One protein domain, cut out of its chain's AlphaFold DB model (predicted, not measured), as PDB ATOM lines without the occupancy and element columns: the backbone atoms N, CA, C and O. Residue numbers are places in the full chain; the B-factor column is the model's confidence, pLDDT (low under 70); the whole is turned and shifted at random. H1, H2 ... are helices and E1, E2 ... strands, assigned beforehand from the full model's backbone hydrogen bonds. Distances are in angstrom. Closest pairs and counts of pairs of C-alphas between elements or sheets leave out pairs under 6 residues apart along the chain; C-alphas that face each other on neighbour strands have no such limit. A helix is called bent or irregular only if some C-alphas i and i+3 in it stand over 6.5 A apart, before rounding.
ATOM      1  N   GLU A   3      57.267  -8.925  34.304       40.03
ATOM      2  CA  GLU A   3      57.819  -8.527  35.601       40.03
ATOM      3  C   GLU A   3      59.132  -9.286  35.829       40.03
ATOM      4  O   GLU A   3      59.296 -10.412  35.360       40.03
ATOM      5  N   VAL A   4      60.091  -8.674  36.530       44.03
ATOM      6  CA  VAL A   4      61.323  -9.359  36.935       44.03
ATOM      7  C   VAL A   4      61.169  -9.812  38.379       44.03
ATOM      8  O   VAL A   4      61.287  -9.010  39.303       44.03
ATOM      9  N   VAL A   5      60.947 -11.109  38.587       47.03
ATOM     10  CA  VAL A   5      60.946 -11.715  39.924       47.03
ATOM     11  C   VAL A   5      62.236 -12.517  40.066       47.03
ATOM     12  O   VAL A   5      62.488 -13.439  39.297       47.03
ATOM     13  N   ARG A   6      63.090 -12.158  41.038       43.56
ATOM     14  CA  ARG A   6      64.360 -12.862  41.331       43.56
ATOM     15  C   ARG A   6      65.260 -13.076  40.093       43.56
ATOM     16  O   ARG A   6      65.736 -14.182  39.862       43.56
ATOM     17  N   TYR A   7      65.509 -12.016  39.320       53.09
ATOM     18  CA  TYR A   7      66.363 -12.029  38.114       53.09
ATOM     19  C   TYR A   7      65.864 -12.894  36.938       53.09
ATOM     20  O   TYR A   7      66.613 -13.106  35.986       53.09
ATOM     21  N   GLN A   8      64.611 -13.359  36.953       43.84
ATOM     22  CA  GLN A   8      63.979 -13.989  35.791       43.84
ATOM     23  C   GLN A   8      62.978 -13.022  35.155       43.84
ATOM     24  O   GLN A   8      62.115 -12.484  35.848       43.84
ATOM     25  N   GLU A   9      63.097 -12.795  33.844       53.19
ATOM     26  CA  GLU A   9      62.043 -12.134  33.071       53.19
ATOM     27  C   GLU A   9      60.840 -13.079  32.986       53.19
ATOM     28  O   GLU A   9      60.904 -14.131  32.345       53.19
ATOM     29  N   LEU A  10      59.751 -12.719  33.663       61.78
ATOM     30  CA  LEU A  10      58.501 -13.464  33.640       61.78
ATOM     31  C   LEU A  10      57.607 -12.891  32.544       61.78
ATOM     32  O   LEU A  10      57.254 -11.711  32.567       61.78
ATOM     33  N   VAL A  11      57.226 -13.723  31.576       64.50
ATOM     34  CA  VAL A  11      56.316 -13.327  30.499       64.50
ATOM     35  C   VAL A  11      54.929 -13.848  30.830       64.50
ATOM     36  O   VAL A  11      54.651 -15.031  30.686       64.50
ATOM     37  N   HIS A  12      54.054 -12.940  31.253       65.44
ATOM     38  CA  HIS A  12      52.686 -13.282  31.655       65.44
ATOM     39  C   HIS A  12      51.757 -13.566  30.474       65.44
ATOM     40  O   HIS A  12      50.682 -14.129  30.649       65.44
ATOM     41  N   TYR A  13      52.120 -13.097  29.279       70.75
ATOM     42  CA  TYR A  13      51.236 -13.159  28.128       70.75
ATOM     43  C   TYR A  13      51.983 -13.009  26.805       70.75
ATOM     44  O   TYR A  13      52.828 -12.118  26.671       70.75
ATOM     45  N   VAL A  14      51.604 -13.832  25.827       75.44
ATOM     46  CA  VAL A  14      52.011 -13.734  24.423       75.44
ATOM     47  C   VAL A  14      50.741 -13.659  23.577       75.44
ATOM     48  O   VAL A  14      49.846 -14.484  23.743       75.44
ATOM     49  N   ALA A  15      50.657 -12.659  22.697       77.00
ATOM     50  CA  ALA A  15      49.506 -12.496  21.813       77.00
ATOM     51  C   ALA A  15      49.398 -13.658  20.805       77.00
ATOM     52  O   ALA A  15      50.423 -14.253  20.452       77.00
ATOM     53  N   PRO A  16      48.188 -13.968  20.303       76.62
ATOM     54  CA  PRO A  16      47.998 -14.990  19.287       76.62
ATOM     55  C   PRO A  16      48.798 -14.687  18.013       76.62
ATOM     56  O   PRO A  16      49.100 -13.522  17.724       76.62
ATOM     57  N   PRO A  17      49.113 -15.711  17.204       77.56
ATOM     58  CA  PRO A  17      49.731 -15.506  15.905       77.56
ATOM     59  C   PRO A  17      48.906 -14.565  15.020       77.56
ATOM     60  O   PRO A  17      47.684 -14.671  14.930       77.56
ATOM     61  N   ALA A  18      49.582 -13.679  14.283       78.75
ATOM     62  CA  ALA A  18      48.908 -12.680  13.452       78.75
ATOM     63  C   ALA A  18      47.975 -13.281  12.380       78.75
ATOM     64  O   ALA A  18      47.005 -12.638  11.989       78.75
ATOM     65  N   HIS A  19      48.242 -14.509  11.917       80.31
ATOM     66  CA  HIS A  19      47.390 -15.188  10.936       80.31
ATOM     67  C   HIS A  19      46.037 -15.634  11.510       80.31
ATOM     68  O   HIS A  19      45.067 -15.709  10.761       80.31
ATOM     69  N   ASP A  20      45.944 -15.858  12.823       81.88
ATOM     70  CA  ASP A  20      44.690 -16.229  13.488       81.88
ATOM     71  C   ASP A  20      43.825 -14.999  13.804       81.88
ATOM     72  O   ASP A  20      42.602 -15.103  13.910       81.88
ATOM     73  N   MET A  21      44.440 -13.813  13.882       84.38
ATOM     74  CA  MET A  21      43.816 -12.560  14.321       84.38
ATOM     75  C   MET A  21      42.487 -12.255  13.619       84.38
ATOM     76  O   MET A  21      41.510 -11.918  14.282       84.38
ATOM     77  N   GLN A  22      42.427 -12.399  12.291       85.94
ATOM     78  CA  GLN A  22      41.212 -12.107  11.519       85.94
ATOM     79  C   GLN A  22      40.047 -13.018  11.918       85.94
ATOM     80  O   GLN A  22      38.929 -12.552  12.127       85.94
ATOM     81  N   SER A  23      40.316 -14.314  12.093       87.88
ATOM     82  CA  SER A  23      39.299 -15.277  12.521       87.88
ATOM     83  C   SER A  23      38.811 -15.004  13.948       87.88
ATOM     84  O   SER A  23      37.621 -15.131  14.232       87.88
ATOM     85  N   MET A  24      39.707 -14.553  14.830       88.38
ATOM     86  CA  MET A  24      39.380 -14.224  16.216       88.38
ATOM     87  C   MET A  24      38.548 -12.944  16.318       88.38
ATOM     88  O   MET A  24      37.563 -12.918  17.054       88.38
ATOM     89  N   LEU A  25      38.889 -11.905  15.546       90.06
ATOM     90  CA  LEU A  25      38.089 -10.679  15.450       90.06
ATOM     91  C   LEU A  25      36.702 -10.967  14.873       90.06
ATOM     92  O   LEU A  25      35.707 -10.466  15.393       90.06
ATOM     93  N   HIS A  26      36.622 -11.821  13.850       93.75
ATOM     94  CA  HIS A  26      35.342 -12.275  13.316       93.75
ATOM     95  C   HIS A  26      34.515 -13.013  14.380       93.75
ATOM     96  O   HIS A  26      33.338 -12.717  14.554       93.75
ATOM     97  N   GLY A  27      35.130 -13.913  15.156       93.81
ATOM     98  CA  GLY A  27      34.467 -14.579  16.280       93.81
ATOM     99  C   GLY A  27      33.930 -13.599  17.327       93.81
ATOM    100  O   GLY A  27      32.812 -13.773  17.811       93.81
ATOM    101  N   LEU A  28      34.684 -12.538  17.628       92.62
ATOM    102  CA  LEU A  28      34.256 -11.482  18.548       92.62
ATOM    103  C   LEU A  28      33.068 -10.674  17.993       92.62
ATOM    104  O   LEU A  28      32.139 -10.372  18.738       92.62
ATOM    105  N   SER A  29      33.048 -10.396  16.685       94.06
ATOM    106  CA  SER A  29      31.901  -9.769  16.005       94.06
ATOM    107  C   SER A  29      30.654 -10.650  16.071       94.06
ATOM    108  O   SER A  29      29.580 -10.190  16.449       94.06
ATOM    109  N   VAL A  30      30.797 -11.945  15.774       96.81
ATOM    110  CA  VAL A  30      29.689 -12.909  15.845       96.81
ATOM    111  C   VAL A  30      29.151 -13.026  17.272       96.81
ATOM    112  O   VAL A  30      27.939 -13.121  17.458       96.81
ATOM    113  N   PHE A  31      30.026 -13.014  18.286       94.56
ATOM    114  CA  PHE A  31      29.609 -12.962  19.686       94.56
ATOM    115  C   PHE A  31      28.748 -11.721  19.942       94.56
ATOM    116  O   PHE A  31      27.616 -11.867  20.393       94.56
ATOM    117  N   TRP A  32      29.244 -10.535  19.577       92.94
ATOM    118  CA  TRP A  32      28.543  -9.266  19.772       92.94
ATOM    119  C   TRP A  32      27.139  -9.260  19.161       92.94
ATOM    120  O   TRP A  32      26.179  -8.867  19.821       92.94
ATOM    121  N   GLU A  33      27.003  -9.728  17.922       93.81
ATOM    122  CA  GLU A  33      25.717  -9.802  17.222       93.81
ATOM    123  C   GLU A  33      24.746 -10.783  17.888       93.81
ATOM    124  O   GLU A  33      23.553 -10.508  18.008       93.81
ATOM    125  N   ARG A  34      25.248 -11.931  18.355       94.75
ATOM    126  CA  ARG A  34      24.417 -12.989  18.949       94.75
ATOM    127  C   ARG A  34      24.011 -12.719  20.391       94.75
ATOM    128  O   ARG A  34      23.061 -13.337  20.861       94.75
ATOM    129  N   THR A  35      24.718 -11.841  21.098       92.00
ATOM    130  CA  THR A  35      24.427 -11.505  22.499       92.00
ATOM    131  C   THR A  35      23.732 -10.157  22.666       92.00
ATOM    132  O   THR A  35      23.675  -9.638  23.781       92.00
ATOM    133  N   GLN A  36      23.189  -9.582  21.591       88.12
ATOM    134  CA  GLN A  36      22.347  -8.388  21.685       88.12
ATOM    135  C   GLN A  36      21.142  -8.640  22.602       88.12
ATOM    136  O   GLN A  36      20.501  -9.688  22.527       88.12
ATOM    137  N   GLY A  37      20.852  -7.686  23.488       86.00
ATOM    138  CA  GLY A  37      19.780  -7.791  24.485       86.00
ATOM    139  C   GLY A  37      20.089  -8.693  25.689       86.00
ATOM    140  O   GLY A  37      19.252  -8.814  26.581       86.00
ATOM    141  N   GLN A  38      21.272  -9.317  25.740       90.38
ATOM    142  CA  GLN A  38      21.776  -9.997  26.938       90.38
ATOM    143  C   GLN A  38      22.440  -8.981  27.886       90.38
ATOM    144  O   GLN A  38      22.484  -7.788  27.612       90.38
ATOM    145  N   SER A  39      22.990  -9.438  29.015       92.00
ATOM    146  CA  SER A  39      23.632  -8.552  30.000       92.00
ATOM    147  C   SER A  39      24.741  -7.680  29.389       92.00
ATOM    148  O   SER A  39      25.816  -8.189  29.067       92.00
ATOM    149  N   ALA A  40      24.545  -6.356  29.341       89.62
ATOM    150  CA  ALA A  40      25.583  -5.412  28.919       89.62
ATOM    151  C   ALA A  40      26.871  -5.497  29.751       89.62
ATOM    152  O   ALA A  40      27.964  -5.288  29.229       89.62
ATOM    153  N   VAL A  41      26.789  -5.847  31.039       89.25
ATOM    154  CA  VAL A  41      27.989  -6.034  31.874       89.25
ATOM    155  C   VAL A  41      28.797  -7.233  31.383       89.25
ATOM    156  O   VAL A  41      30.011  -7.134  31.220       89.25
ATOM    157  N   MET A  42      28.133  -8.347  31.074       89.50
ATOM    158  CA  MET A  42      28.801  -9.531  30.537       89.50
ATOM    159  C   MET A  42      29.352  -9.275  29.131       89.50
ATOM    160  O   MET A  42      30.516  -9.568  28.866       89.50
ATOM    161  N   SER A  43      28.540  -8.685  28.250       91.44
ATOM    162  CA  SER A  43      28.945  -8.347  26.887       91.44
ATOM    163  C   SER A  43      30.127  -7.379  26.886       91.44
ATOM    164  O   SER A  43      31.088  -7.596  26.153       91.44
ATOM    165  N   SER A  44      30.118  -6.361  27.753       90.56
ATOM    166  CA  SER A  44      31.224  -5.405  27.855       90.56
ATOM    167  C   SER A  44      32.506  -6.083  28.330       90.56
ATOM    168  O   SER A  44      33.551  -5.879  27.720       90.56
ATOM    169  N   ALA A  45      32.432  -6.967  29.332       88.88
ATOM    170  CA  ALA A  45      33.579  -7.747  29.779       88.88
ATOM    171  C   ALA A  45      34.162  -8.599  28.638       88.88
ATOM    172  O   ALA A  45      35.362  -8.526  28.373       88.88
ATOM    173  N   VAL A  46      33.333  -9.362  27.920       90.00
ATOM    174  CA  VAL A  46      33.811 -10.231  26.831       90.00
ATOM    175  C   VAL A  46      34.403  -9.418  25.678       90.00
ATOM    176  O   VAL A  46      35.489  -9.752  25.209       90.00
ATOM    177  N   MET A  47      33.759  -8.323  25.262       90.69
ATOM    178  CA  MET A  47      34.276  -7.443  24.204       90.69
ATOM    179  C   MET A  47      35.620  -6.818  24.593       90.69
ATOM    180  O   MET A  47      36.585  -6.856  23.829       90.69
ATOM    181  N   SER A  48      35.712  -6.300  25.817       88.31
ATOM    182  CA  SER A  48      36.911  -5.671  26.359       88.31
ATOM    183  C   SER A  48      38.082  -6.641  26.512       88.31
ATOM    184  O   SER A  48      39.172  -6.375  25.995       88.31
ATOM    185  N   PHE A  49      37.882  -7.762  27.210       84.75
ATOM    186  CA  PHE A  49      38.943  -8.743  27.433       84.75
ATOM    187  C   PHE A  49      39.295  -9.487  26.145       84.75
ATOM    188  O   PHE A  49      40.477  -9.678  25.876       84.75
ATOM    189  N   GLY A  50      38.308  -9.822  25.308       88.12
ATOM    190  CA  GLY A  50      38.520 -10.452  24.004       88.12
ATOM    191  C   GLY A  50      39.374  -9.596  23.068       88.12
ATOM    192  O   GLY A  50      40.309 -10.105  22.454       88.12
ATOM    193  N   PHE A  51      39.136  -8.283  23.009       87.12
ATOM    194  CA  PHE A  51      39.940  -7.386  22.175       87.12
ATOM    195  C   PHE A  51      41.381  -7.232  22.687       87.12
ATOM    196  O   PHE A  51      42.334  -7.312  21.910       87.12
ATOM    197  N   VAL A  52      41.563  -7.042  24.001       83.69
ATOM    198  CA  VAL A  52      42.903  -6.962  24.615       83.69
ATOM    199  C   VAL A  52      43.677  -8.261  24.429       83.69
ATOM    200  O   VAL A  52      44.885  -8.220  24.187       83.69
ATOM    201  N   TYR A  53      42.970  -9.384  24.508       80.94
ATOM    202  CA  TYR A  53      43.503 -10.707  24.254       80.94
ATOM    203  C   TYR A  53      43.995 -10.837  22.805       80.94
ATOM    204  O   TYR A  53      45.177 -11.078  22.579       80.94
ATOM    205  N   ILE A  54      43.154 -10.561  21.809       84.31
ATOM    206  CA  ILE A  54      43.564 -10.612  20.395       84.31
ATOM    207  C   ILE A  54      44.766  -9.688  20.119       84.31
ATOM    208  O   ILE A  54      45.582  -9.988  19.252       84.31
ATOM    209  N   HIS A  55      44.898  -8.595  20.884       80.75
ATOM    210  CA  HIS A  55      45.975  -7.611  20.762       80.75
ATOM    211  C   HIS A  55      46.088  -7.069  19.330       80.75
ATOM    212  O   HIS A  55      47.170  -6.972  18.756       80.75
ATOM    213  N   ALA A  56      44.933  -6.741  18.744       75.75
ATOM    214  CA  ALA A  56      44.812  -6.381  17.333       75.75
ATOM    215  C   ALA A  56      45.567  -5.095  16.958       75.75
ATOM    216  O   ALA A  56      45.888  -4.885  15.790       75.75
ATOM    217  N   LEU A  57      45.836  -4.223  17.934       76.62
ATOM    218  CA  LEU A  57      46.578  -2.983  17.722       76.62
ATOM    219  C   LEU A  57      48.020  -3.101  18.226       76.62
ATOM    220  O   LEU A  57      48.279  -3.758  19.231       76.62
ATOM    221  N   ALA A  58      48.949  -2.395  17.575       68.56
ATOM    222  CA  ALA A  58      50.350  -2.325  18.005       68.56
ATOM    223  C   ALA A  58      50.534  -1.597  19.354       68.56
ATOM    224  O   ALA A  58      51.458  -1.889  20.106       68.56
ATOM    225  N   ASP A  59      49.639  -0.658  19.661       71.81
ATOM    226  CA  ASP A  59      49.508   0.025  20.948       71.81
ATOM    227  C   ASP A  59      48.020   0.380  21.148       71.81
ATOM    228  O   ASP A  59      47.214   0.266  20.229       71.81
ATOM    229  N   CYS A  60      47.632   0.861  22.327       76.25
ATOM    230  CA  CYS A  60      46.294   1.372  22.643       76.25
ATOM    231  C   CYS A  60      45.204   0.324  22.886       76.25
ATOM    232  O   CYS A  60      44.067   0.722  23.136       76.25
ATOM    233  N   ASN A  61      45.507  -0.976  22.927       78.75
ATOM    234  CA  ASN A  61      44.501  -1.997  23.267       78.75
ATOM    235  C   ASN A  61      43.810  -1.700  24.616       78.75
ATOM    236  O   ASN A  61      42.594  -1.812  24.741       78.75
ATOM    237  N   GLY A  62      44.557  -1.189  25.604       75.25
ATOM    238  CA  GLY A  62      43.995  -0.751  26.886       75.25
ATOM    239  C   GLY A  62      43.155   0.538  26.828       75.25
ATOM    240  O   GLY A  62      42.413   0.817  27.768       75.25
ATOM    241  N   ARG A  63      43.263   1.355  25.770       81.25
ATOM    242  CA  ARG A  63      42.355   2.495  25.513       81.25
ATOM    243  C   ARG A  63      41.057   2.004  24.873       81.25
ATOM    244  O   ARG A  63      39.985   2.400  25.316       81.25
ATOM    245  N   VAL A  64      41.161   1.080  23.918       82.38
ATOM    246  CA  VAL A  64      40.006   0.446  23.266       82.38
ATOM    247  C   VAL A  64      39.182  -0.377  24.256       82.38
ATOM    248  O   VAL A  64      37.961  -0.301  24.228       82.38
ATOM    249  N   LEU A  65      39.819  -1.062  25.211       85.94
ATOM    250  CA  LEU A  65      39.111  -1.720  26.313       85.94
ATOM    251  C   LEU A  65      38.147  -0.768  27.029       85.94
ATOM    252  O   LEU A  65      36.992  -1.119  27.249       85.94
ATOM    253  N   ARG A  66      38.622   0.428  27.396       83.31
ATOM    254  CA  ARG A  66      37.834   1.426  28.143       83.31
ATOM    255  C   ARG A  66      36.702   1.998  27.306       83.31
ATOM    256  O   ARG A  66      35.624   2.264  27.838       83.31
ATOM    257  N   PHE A  67      36.968   2.174  26.013       83.81
ATOM    258  CA  PHE A  67      35.945   2.522  25.046       83.81
ATOM    259  C   PHE A  67      34.848   1.454  25.027       83.81
ATOM    260  O   PHE A  67      33.712   1.803  25.310       83.81
ATOM    261  N   TRP A  68      35.184   0.170  24.852       85.12
ATOM    262  CA  TRP A  68      34.201  -0.923  24.850       85.12
ATOM    263  C   TRP A  68      33.384  -1.009  26.138       85.12
ATOM    264  O   TRP A  68      32.166  -1.132  26.064       85.12
ATOM    265  N   VAL A  69      34.013  -0.881  27.314       85.56
ATOM    266  CA  VAL A  69      33.270  -0.865  28.587       85.56
ATOM    267  C   VAL A  69      32.207   0.231  28.580       85.56
ATOM    268  O   VAL A  69      31.078   0.004  28.991       85.56
ATOM    269  N   SER A  70      32.552   1.423  28.102       84.62
ATOM    270  CA  SER A  70      31.618   2.551  28.119       84.62
ATOM    271  C   SER A  70      30.568   2.438  27.012       84.62
ATOM    272  O   SER A  70      29.395   2.693  27.257       84.62
ATOM    273  N   ASP A  71      30.983   2.046  25.812       86.12
ATOM    274  CA  ASP A  71      30.139   1.939  24.623       86.12
ATOM    275  C   ASP A  71      29.081   0.843  24.770       86.12
ATOM    276  O   ASP A  71      27.912   1.083  24.498       86.12
ATOM    277  N   VAL A  72      29.450  -0.320  25.315       86.94
ATOM    278  CA  VAL A  72      28.517  -1.443  25.499       86.94
ATOM    279  C   VAL A  72      27.536  -1.208  26.653       86.94
ATOM    280  O   VAL A  72      26.400  -1.664  26.595       86.94
ATOM    281  N   LEU A  73      27.938  -0.495  27.710       87.25
ATOM    282  CA  LEU A  73      27.075  -0.249  28.876       87.25
ATOM    283  C   LEU A  73      26.049   0.877  28.670       87.25
ATOM    284  O   LEU A  73      25.095   0.987  29.443       87.25
ATOM    285  N   ARG A  74      26.256   1.741  27.672       85.25
ATOM    286  CA  ARG A  74      25.415   2.921  27.421       85.25
ATOM    287  C   ARG A  74      24.039   2.595  26.831       85.25
ATOM    288  O   ARG A  74      23.068   3.112  27.384       85.25
ATOM    289  N   PRO A  75      23.908   1.772  25.770       82.44
ATOM    290  CA  PRO A  75      22.609   1.456  25.169       82.44
ATOM    291  C   PRO A  75      21.601   0.892  26.174       82.44
ATOM    292  O   PRO A  75      20.429   1.256  26.136       82.44
ATOM    293  N   ASP A  76      22.083   0.095  27.131       82.06
ATOM    294  CA  ASP A  76      21.258  -0.540  28.164       82.06
ATOM    295  C   ASP A  76      21.042   0.352  29.405       82.06
ATOM    296  O   ASP A  76      20.480  -0.082  30.411       82.06
ATOM    297  N   GLY A  77      21.503   1.607  29.374       80.50
ATOM    298  CA  GLY A  77      21.293   2.590  30.442       80.50
ATOM    299  C   GLY A  77      22.052   2.315  31.745       80.50
ATOM    300  O   GLY A  77      21.830   3.014  32.736       80.50
ATOM    301  N   VAL A  78      22.964   1.334  31.757       82.38
ATOM    302  CA  VAL A  78      23.803   1.000  32.925       82.38
ATOM    303  C   VAL A  78      24.729   2.168  33.272       82.38
ATOM    304  O   VAL A  78      24.976   2.461  34.442       82.38
ATOM    305  N   VAL A  79      25.204   2.881  32.249       82.00
ATOM    306  CA  VAL A  79      25.970   4.126  32.368       82.00
ATOM    307  C   VAL A  79      25.158   5.251  31.739       82.00
ATOM    308  O   VAL A  79      24.867   5.214  30.546       82.00
ATOM    309  N   LYS A  80      24.801   6.270  32.529       80.19
ATOM    310  CA  LYS A  80      24.059   7.444  32.041       80.19
ATOM    311  C   LYS A  80      24.986   8.431  31.334       80.19
ATOM    312  O   LYS A  80      26.045   8.755  31.859       80.19
ATOM    313  N   GLU A  81      24.564   8.984  30.203       73.88
ATOM    314  CA  GLU A  81      25.233  10.137  29.580       73.88
ATOM    315  C   GLU A  81      25.180  11.361  30.531       73.88
ATOM    316  O   GLU A  81      24.136  11.575  31.158       73.88
ATOM    317  N   PRO A  82      26.249  12.177  30.674       75.62
ATOM    318  CA  PRO A  82      27.566  12.121  30.020       75.62
ATOM    319  C   PRO A  82      28.658  11.435  30.869       75.62
ATOM    320  O   PRO A  82      29.838  11.778  30.776       75.62
ATOM    321  N   MET A  83      28.293  10.505  31.759       77.75
ATOM    322  CA  MET A  83      29.234   9.880  32.690       77.75
ATOM    323  C   MET A  83      30.325   9.103  31.942       77.75
ATOM    324  O   MET A  83      30.053   8.163  31.194       77.75
ATOM    325  N   ILE A  84      31.581   9.469  32.194       76.94
ATOM    326  CA  ILE A  84      32.751   8.699  31.775       76.94
ATOM    327  C   ILE A  84      33.139   7.803  32.943       76.94
ATOM    328  O   ILE A  84      33.504   8.300  34.009       76.94
ATOM    329  N   LEU A  85      33.073   6.485  32.752       79.19
ATOM    330  CA  LEU A  85      33.518   5.549  33.778       79.19
ATOM    331  C   LEU A  85      35.035   5.674  33.974       79.19
ATOM    332  O   LEU A  85      35.796   5.470  33.019       79.19
ATOM    333  N   PRO A  86      35.516   5.944  35.196       81.25
ATOM    334  CA  PRO A  86      36.937   6.096  35.449       81.25
ATOM    335  C   PRO A  86      37.585   4.716  35.672       81.25
ATOM    336  O   PRO A  86      38.209   4.444  36.693       81.25
ATOM    337  N   VAL A  87      37.442   3.821  34.686       80.81
ATOM    338  CA  VAL A  87      37.851   2.404  34.760       80.81
ATOM    339  C   VAL A  87      39.308   2.264  35.207       80.81
ATOM    340  O   VAL A  87      39.631   1.436  36.051       80.81
ATOM    341  N   SER A  88      40.201   3.109  34.685       78.25
ATOM    342  CA  SER A  88      41.618   3.059  35.051       78.25
ATOM    343  C   SER A  88      41.887   3.452  36.494       78.25
ATOM    344  O   SER A  88      42.714   2.801  37.121       78.25
ATOM    345  N   SER A  89      41.214   4.484  37.014       82.50
ATOM    346  CA  SER A  89      41.444   4.896  38.399       82.50
ATOM    347  C   SER A  89      40.840   3.907  39.381       82.50
ATOM    348  O   SER A  89      41.379   3.786  40.466       82.50
ATOM    349  N   LEU A  90      39.767   3.199  39.006       84.00
ATOM    350  CA  LEU A  90      39.211   2.103  39.802       84.00
ATOM    351  C   LEU A  90      40.187   0.922  39.863       84.00
ATOM    352  O   LEU A  90      40.517   0.460  40.946       84.00
ATOM    353  N   ILE A  91      40.738   0.505  38.718       81.06
ATOM    354  CA  ILE A  91      41.744  -0.570  38.668       81.06
ATOM    355  C   ILE A  91      42.996  -0.208  39.481       81.06
ATOM    356  O   ILE A  91      43.599  -1.074  40.111       81.06
ATOM    357  N   SER A  92      43.427   1.056  39.448       83.50
ATOM    358  CA  SER A  92      44.622   1.518  40.160       83.50
ATOM    359  C   SER A  92      44.333   2.129  41.531       83.50
ATOM    360  O   SER A  92      45.250   2.715  42.105       83.50
ATOM    361  N   TRP A  93      43.089   2.064  42.015       82.56
ATOM    362  CA  TRP A  93      42.647   2.791  43.206       82.56
ATOM    363  C   TRP A  93      43.453   2.379  44.431       82.56
ATOM    364  O   TRP A  93      43.964   3.220  45.170       82.56
ATOM    365  N   ASP A  94      43.624   1.068  44.594       89.94
ATOM    366  CA  ASP A  94      44.432   0.492  45.649       89.94
ATOM    367  C   ASP A  94      45.088  -0.838  45.215       89.94
ATOM    368  O   ASP A  94      44.793  -1.394  44.145       89.94
ATOM    369  N   PRO A  95      46.020  -1.374  46.027       87.81
ATOM    370  CA  PRO A  95      46.697  -2.627  45.714       87.81
ATOM    371  C   PRO A  95      45.794  -3.868  45.689       87.81
ATOM    372  O   PRO A  95      46.210  -4.890  45.144       87.81
ATOM    373  N   ALA A  96      44.626  -3.857  46.331       89.19
ATOM    374  CA  ALA A  96      43.674  -4.964  46.292       89.19
ATOM    375  C   ALA A  96      42.921  -4.989  44.956       89.19
ATOM    376  O   ALA A  96      42.921  -6.035  44.310       89.19
ATOM    377  N   GLU A  97      42.412  -3.851  44.481       86.19
ATOM    378  CA  GLU A  97      41.734  -3.736  43.181       86.19
ATOM    379  C   GLU A  97      42.659  -4.101  42.020       86.19
ATOM    380  O   GLU A  97      42.324  -4.913  41.154       86.19
ATOM    381  N   ARG A  98      43.899  -3.601  42.053       83.94
ATOM    382  CA  ARG A  98      44.908  -3.965  41.053       83.94
ATOM    383  C   ARG A  98      45.205  -5.467  41.057       83.94
ATOM    384  O   ARG A  98      45.394  -6.058  39.994       83.94
ATOM    385  N   ARG A  99      45.261  -6.096  42.238       85.94
ATOM    386  CA  ARG A  99      45.449  -7.551  42.362       85.94
ATOM    387  C   ARG A  99      44.237  -8.322  41.853       85.94
ATOM    388  O   ARG A  99      44.435  -9.315  41.164       85.94
ATOM    389  N   ALA A 100      43.021  -7.866  42.143       86.56
ATOM    390  CA  ALA A 100      41.795  -8.475  41.641       86.56
ATOM    391  C   ALA A 100      41.745  -8.422  40.109       86.56
ATOM    392  O   ALA A 100      41.562  -9.450  39.461       86.56
ATOM    393  N   TYR A 101      42.024  -7.255  39.522       83.75
ATOM    394  CA  TYR A 101      42.103  -7.083  38.073       83.75
ATOM    395  C   TYR A 101      43.160  -7.995  37.434       83.75
ATOM    396  O   TYR A 101      42.864  -8.715  36.479       83.75
ATOM    397  N   ASN A 102      44.376  -8.029  37.990       83.00
ATOM    398  CA  ASN A 102      45.428  -8.927  37.511       83.00
ATOM    399  C   ASN A 102      45.035 -10.403  37.654       83.00
ATOM    400  O   ASN A 102      45.310 -11.186  36.756       83.00
ATOM    401  N   SER A 103      44.354 -10.786  38.738       85.50
ATOM    402  CA  SER A 103      43.889 -12.161  38.941       85.50
ATOM    403  C   SER A 103      42.849 -12.587  37.906       85.50
ATOM    404  O   SER A 103      42.823 -13.758  37.532       85.50
ATOM    405  N   VAL A 104      41.991 -11.669  37.453       85.06
ATOM    406  CA  VAL A 104      41.033 -11.929  36.368       85.06
ATOM    407  C   VAL A 104      41.757 -12.061  35.030       85.06
ATOM    408  O   VAL A 104      41.464 -12.971  34.262       85.06
ATOM    409  N   LEU A 105      42.739 -11.197  34.753       79.44
ATOM    410  CA  LEU A 105      43.567 -11.341  33.554       79.44
ATOM    411  C   LEU A 105      44.303 -12.685  33.536       79.44
ATOM    412  O   LEU A 105      44.291 -13.366  32.515       79.44
ATOM    413  N   ASP A 106      44.878 -13.078  34.671       80.06
ATOM    414  CA  ASP A 106      45.566 -14.352  34.857       80.06
ATOM    415  C   ASP A 106      44.627 -15.554  34.686       80.06
ATOM    416  O   ASP A 106      45.008 -16.548  34.071       80.06
ATOM    417  N   SER A 107      43.405 -15.504  35.224       81.38
ATOM    418  CA  SER A 107      42.471 -16.633  35.125       81.38
ATOM    419  C   SER A 107      42.018 -16.889  33.688       81.38
ATOM    420  O   SER A 107      41.785 -18.038  33.312       81.38
ATOM    421  N   ILE A 108      41.950 -15.832  32.874       74.94
ATOM    422  CA  ILE A 108      41.625 -15.914  31.449       74.94
ATOM    423  C   ILE A 108      42.859 -16.327  30.633       74.94
ATOM    424  O   ILE A 108      42.742 -17.136  29.713       74.94
ATOM    425  N   SER A 109      44.046 -15.800  30.953       72.88
ATOM    426  CA  SER A 109      45.260 -16.039  30.165       72.88
ATOM    427  C   SER A 109      45.905 -17.403  30.428       72.88
ATOM    428  O   SER A 109      46.373 -18.030  29.482       72.88
ATOM    429  N   ARG A 110      45.909 -17.915  31.668       78.25
ATOM    430  CA  ARG A 110      46.633 -19.150  32.047       78.25
ATOM    431  C   ARG A 110      46.232 -20.405  31.263       78.25
ATOM    432  O   ARG A 110      47.137 -21.072  30.759       78.25
ATOM    433  N   PRO A 111      44.938 -20.761  31.109       75.56
ATOM    434  CA  PRO A 111      44.556 -21.963  30.359       75.56
ATOM    435  C   PRO A 111      45.070 -21.928  28.919       75.56
ATOM    436  O   PRO A 111      45.490 -22.938  28.357       75.56
ATOM    437  N   LEU A 112      45.083 -20.732  28.339       66.75
ATOM    438  CA  LEU A 112      45.571 -20.507  26.999       66.75
ATOM    439  C   LEU A 112      47.101 -20.506  26.921       66.75
ATOM    440  O   LEU A 112      47.649 -21.118  26.008       66.75
ATOM    441  N   MET A 113      47.806 -19.860  27.853       72.19
ATOM    442  CA  MET A 113      49.270 -19.942  27.902       72.19
ATOM    443  C   MET A 113      49.721 -21.403  28.027       72.19
ATOM    444  O   MET A 113      50.705 -21.791  27.402       72.19
ATOM    445  N   GLY A 114      48.944 -22.235  28.731       73.12
ATOM    446  CA  GLY A 114      49.093 -23.690  28.734       73.12
ATOM    447  C   GLY A 114      48.887 -24.336  27.357       73.12
ATOM    448  O   GLY A 114      49.693 -25.168  26.956       73.12
ATOM    449  N   ALA A 115      47.863 -23.935  26.598       68.56
ATOM    450  CA  ALA A 115      47.629 -24.428  25.234       68.56
ATOM    451  C   ALA A 115      48.714 -23.992  24.227       68.56
ATOM    452  O   ALA A 115      48.990 -24.702  23.262       68.56
ATOM    453  N   LEU A 116      49.339 -22.833  24.451       64.31
ATOM    454  CA  LEU A 116      50.442 -22.312  23.640       64.31
ATOM    455  C   LEU A 116      51.814 -22.846  24.085       64.31
ATOM    456  O   LEU A 116      52.795 -22.713  23.343       64.31
ATOM    457  N   ALA A 117      51.911 -23.463  25.266       66.44
ATOM    458  CA  ALA A 117      53.158 -23.996  25.797       66.44
ATOM    459  C   ALA A 117      53.775 -25.019  24.825       66.44
ATOM    460  O   ALA A 117      53.126 -25.962  24.379       66.44
TER     461      ALA A 117
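What this domain is: This is residues 3 to 117 of the 153 residues of the protein "Fido domain-containing protein" of Limnohabitans planktonicus II-D5 (UniProt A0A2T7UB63). Three helices run back and forth side by side, H2 between H1 and H3, while a long kinked helix, H5, passes near one side of H2 and a small strand hairpin, E1 and E2, sticks out with residues 4 to 10. A long loop leads from H3 to short H4, which makes a corner with H5. The printed part has 115 residues, in the order E1, E2, H1, H2, H3, H4, H5; the sheet, E1 - E2, is antiparallel and the class is mostly helix. It is only just compact, close to loose, with a radius of gyration of the C-alphas of 15.6 A, and spans 47 by 37 by 23 A.

How they stand to each other: E1, residues 3 to 5, and E2, residues 8 to 11, form a hairpin, antiparallel at 143 degrees; N 10 and O 3 are 2.9 A apart and N 8 and O 5 are 3.2 A apart, within hydrogen-bond range. H1, residues 21 to 34, touches H2, residues 40 to 54, at a shallow tilt of 6 degrees, opposite ways; their closest C-alphas are those of Met 21 and Ile 54, 6.4 A. H2 touches H3, residues 61 to 73, at a shallow tilt of 18 degrees, opposite ways, closest at the C-alphas of Ser 48 and Leu 65, 4.5 A. Both pairs are helical hairpins, but H1 and H3 are apart. H3 is close to but not clearly touching H4, residues 87 to 91; the closest C-alphas, of Arg 66 and Val 87, are 6.7 A apart. H4 and H5, residues 95 to 116, touch only at the corner, H5 with residues 97 to 101 alone, closest at the C-alphas of Ile 91 and Arg 98, 5.2 A. H2 and H5 are near each other, with 8 pairs of C-alphas within 10 A. Every O i to N i+4 pair is within hydrogen-bond range in H1, H2 and H4, against 8 of 9 in H3 and 16 of 18 in H5.

Where its parts are: E1 begins at C-alpha 3 (57.819, -8.527, 35.601) and is 6.2 A long; E2 is 9.3 A. H1 measures 19.9 A, H2 20.6 A, H3 18.4 A and H4 6.3 A. H5, 29.8 A long, ends at C-alpha 116 (50.442, -22.312, 23.640). It has a kink of 37 degrees near residue 109 and is only just irregular, with C-alphas 108 and 111 6.8 A apart.

The domain as a whole: The farthest C-alphas, of Tyr 7 and Gly 37, are 48.7 A apart. The printed part has no cut; the link from H3 to H4, residues 74 to 86, is long. Mean pLDDT of the printed part is 80.3; residues 3 to 12, 58, 112 and 115 to 117 are under 70.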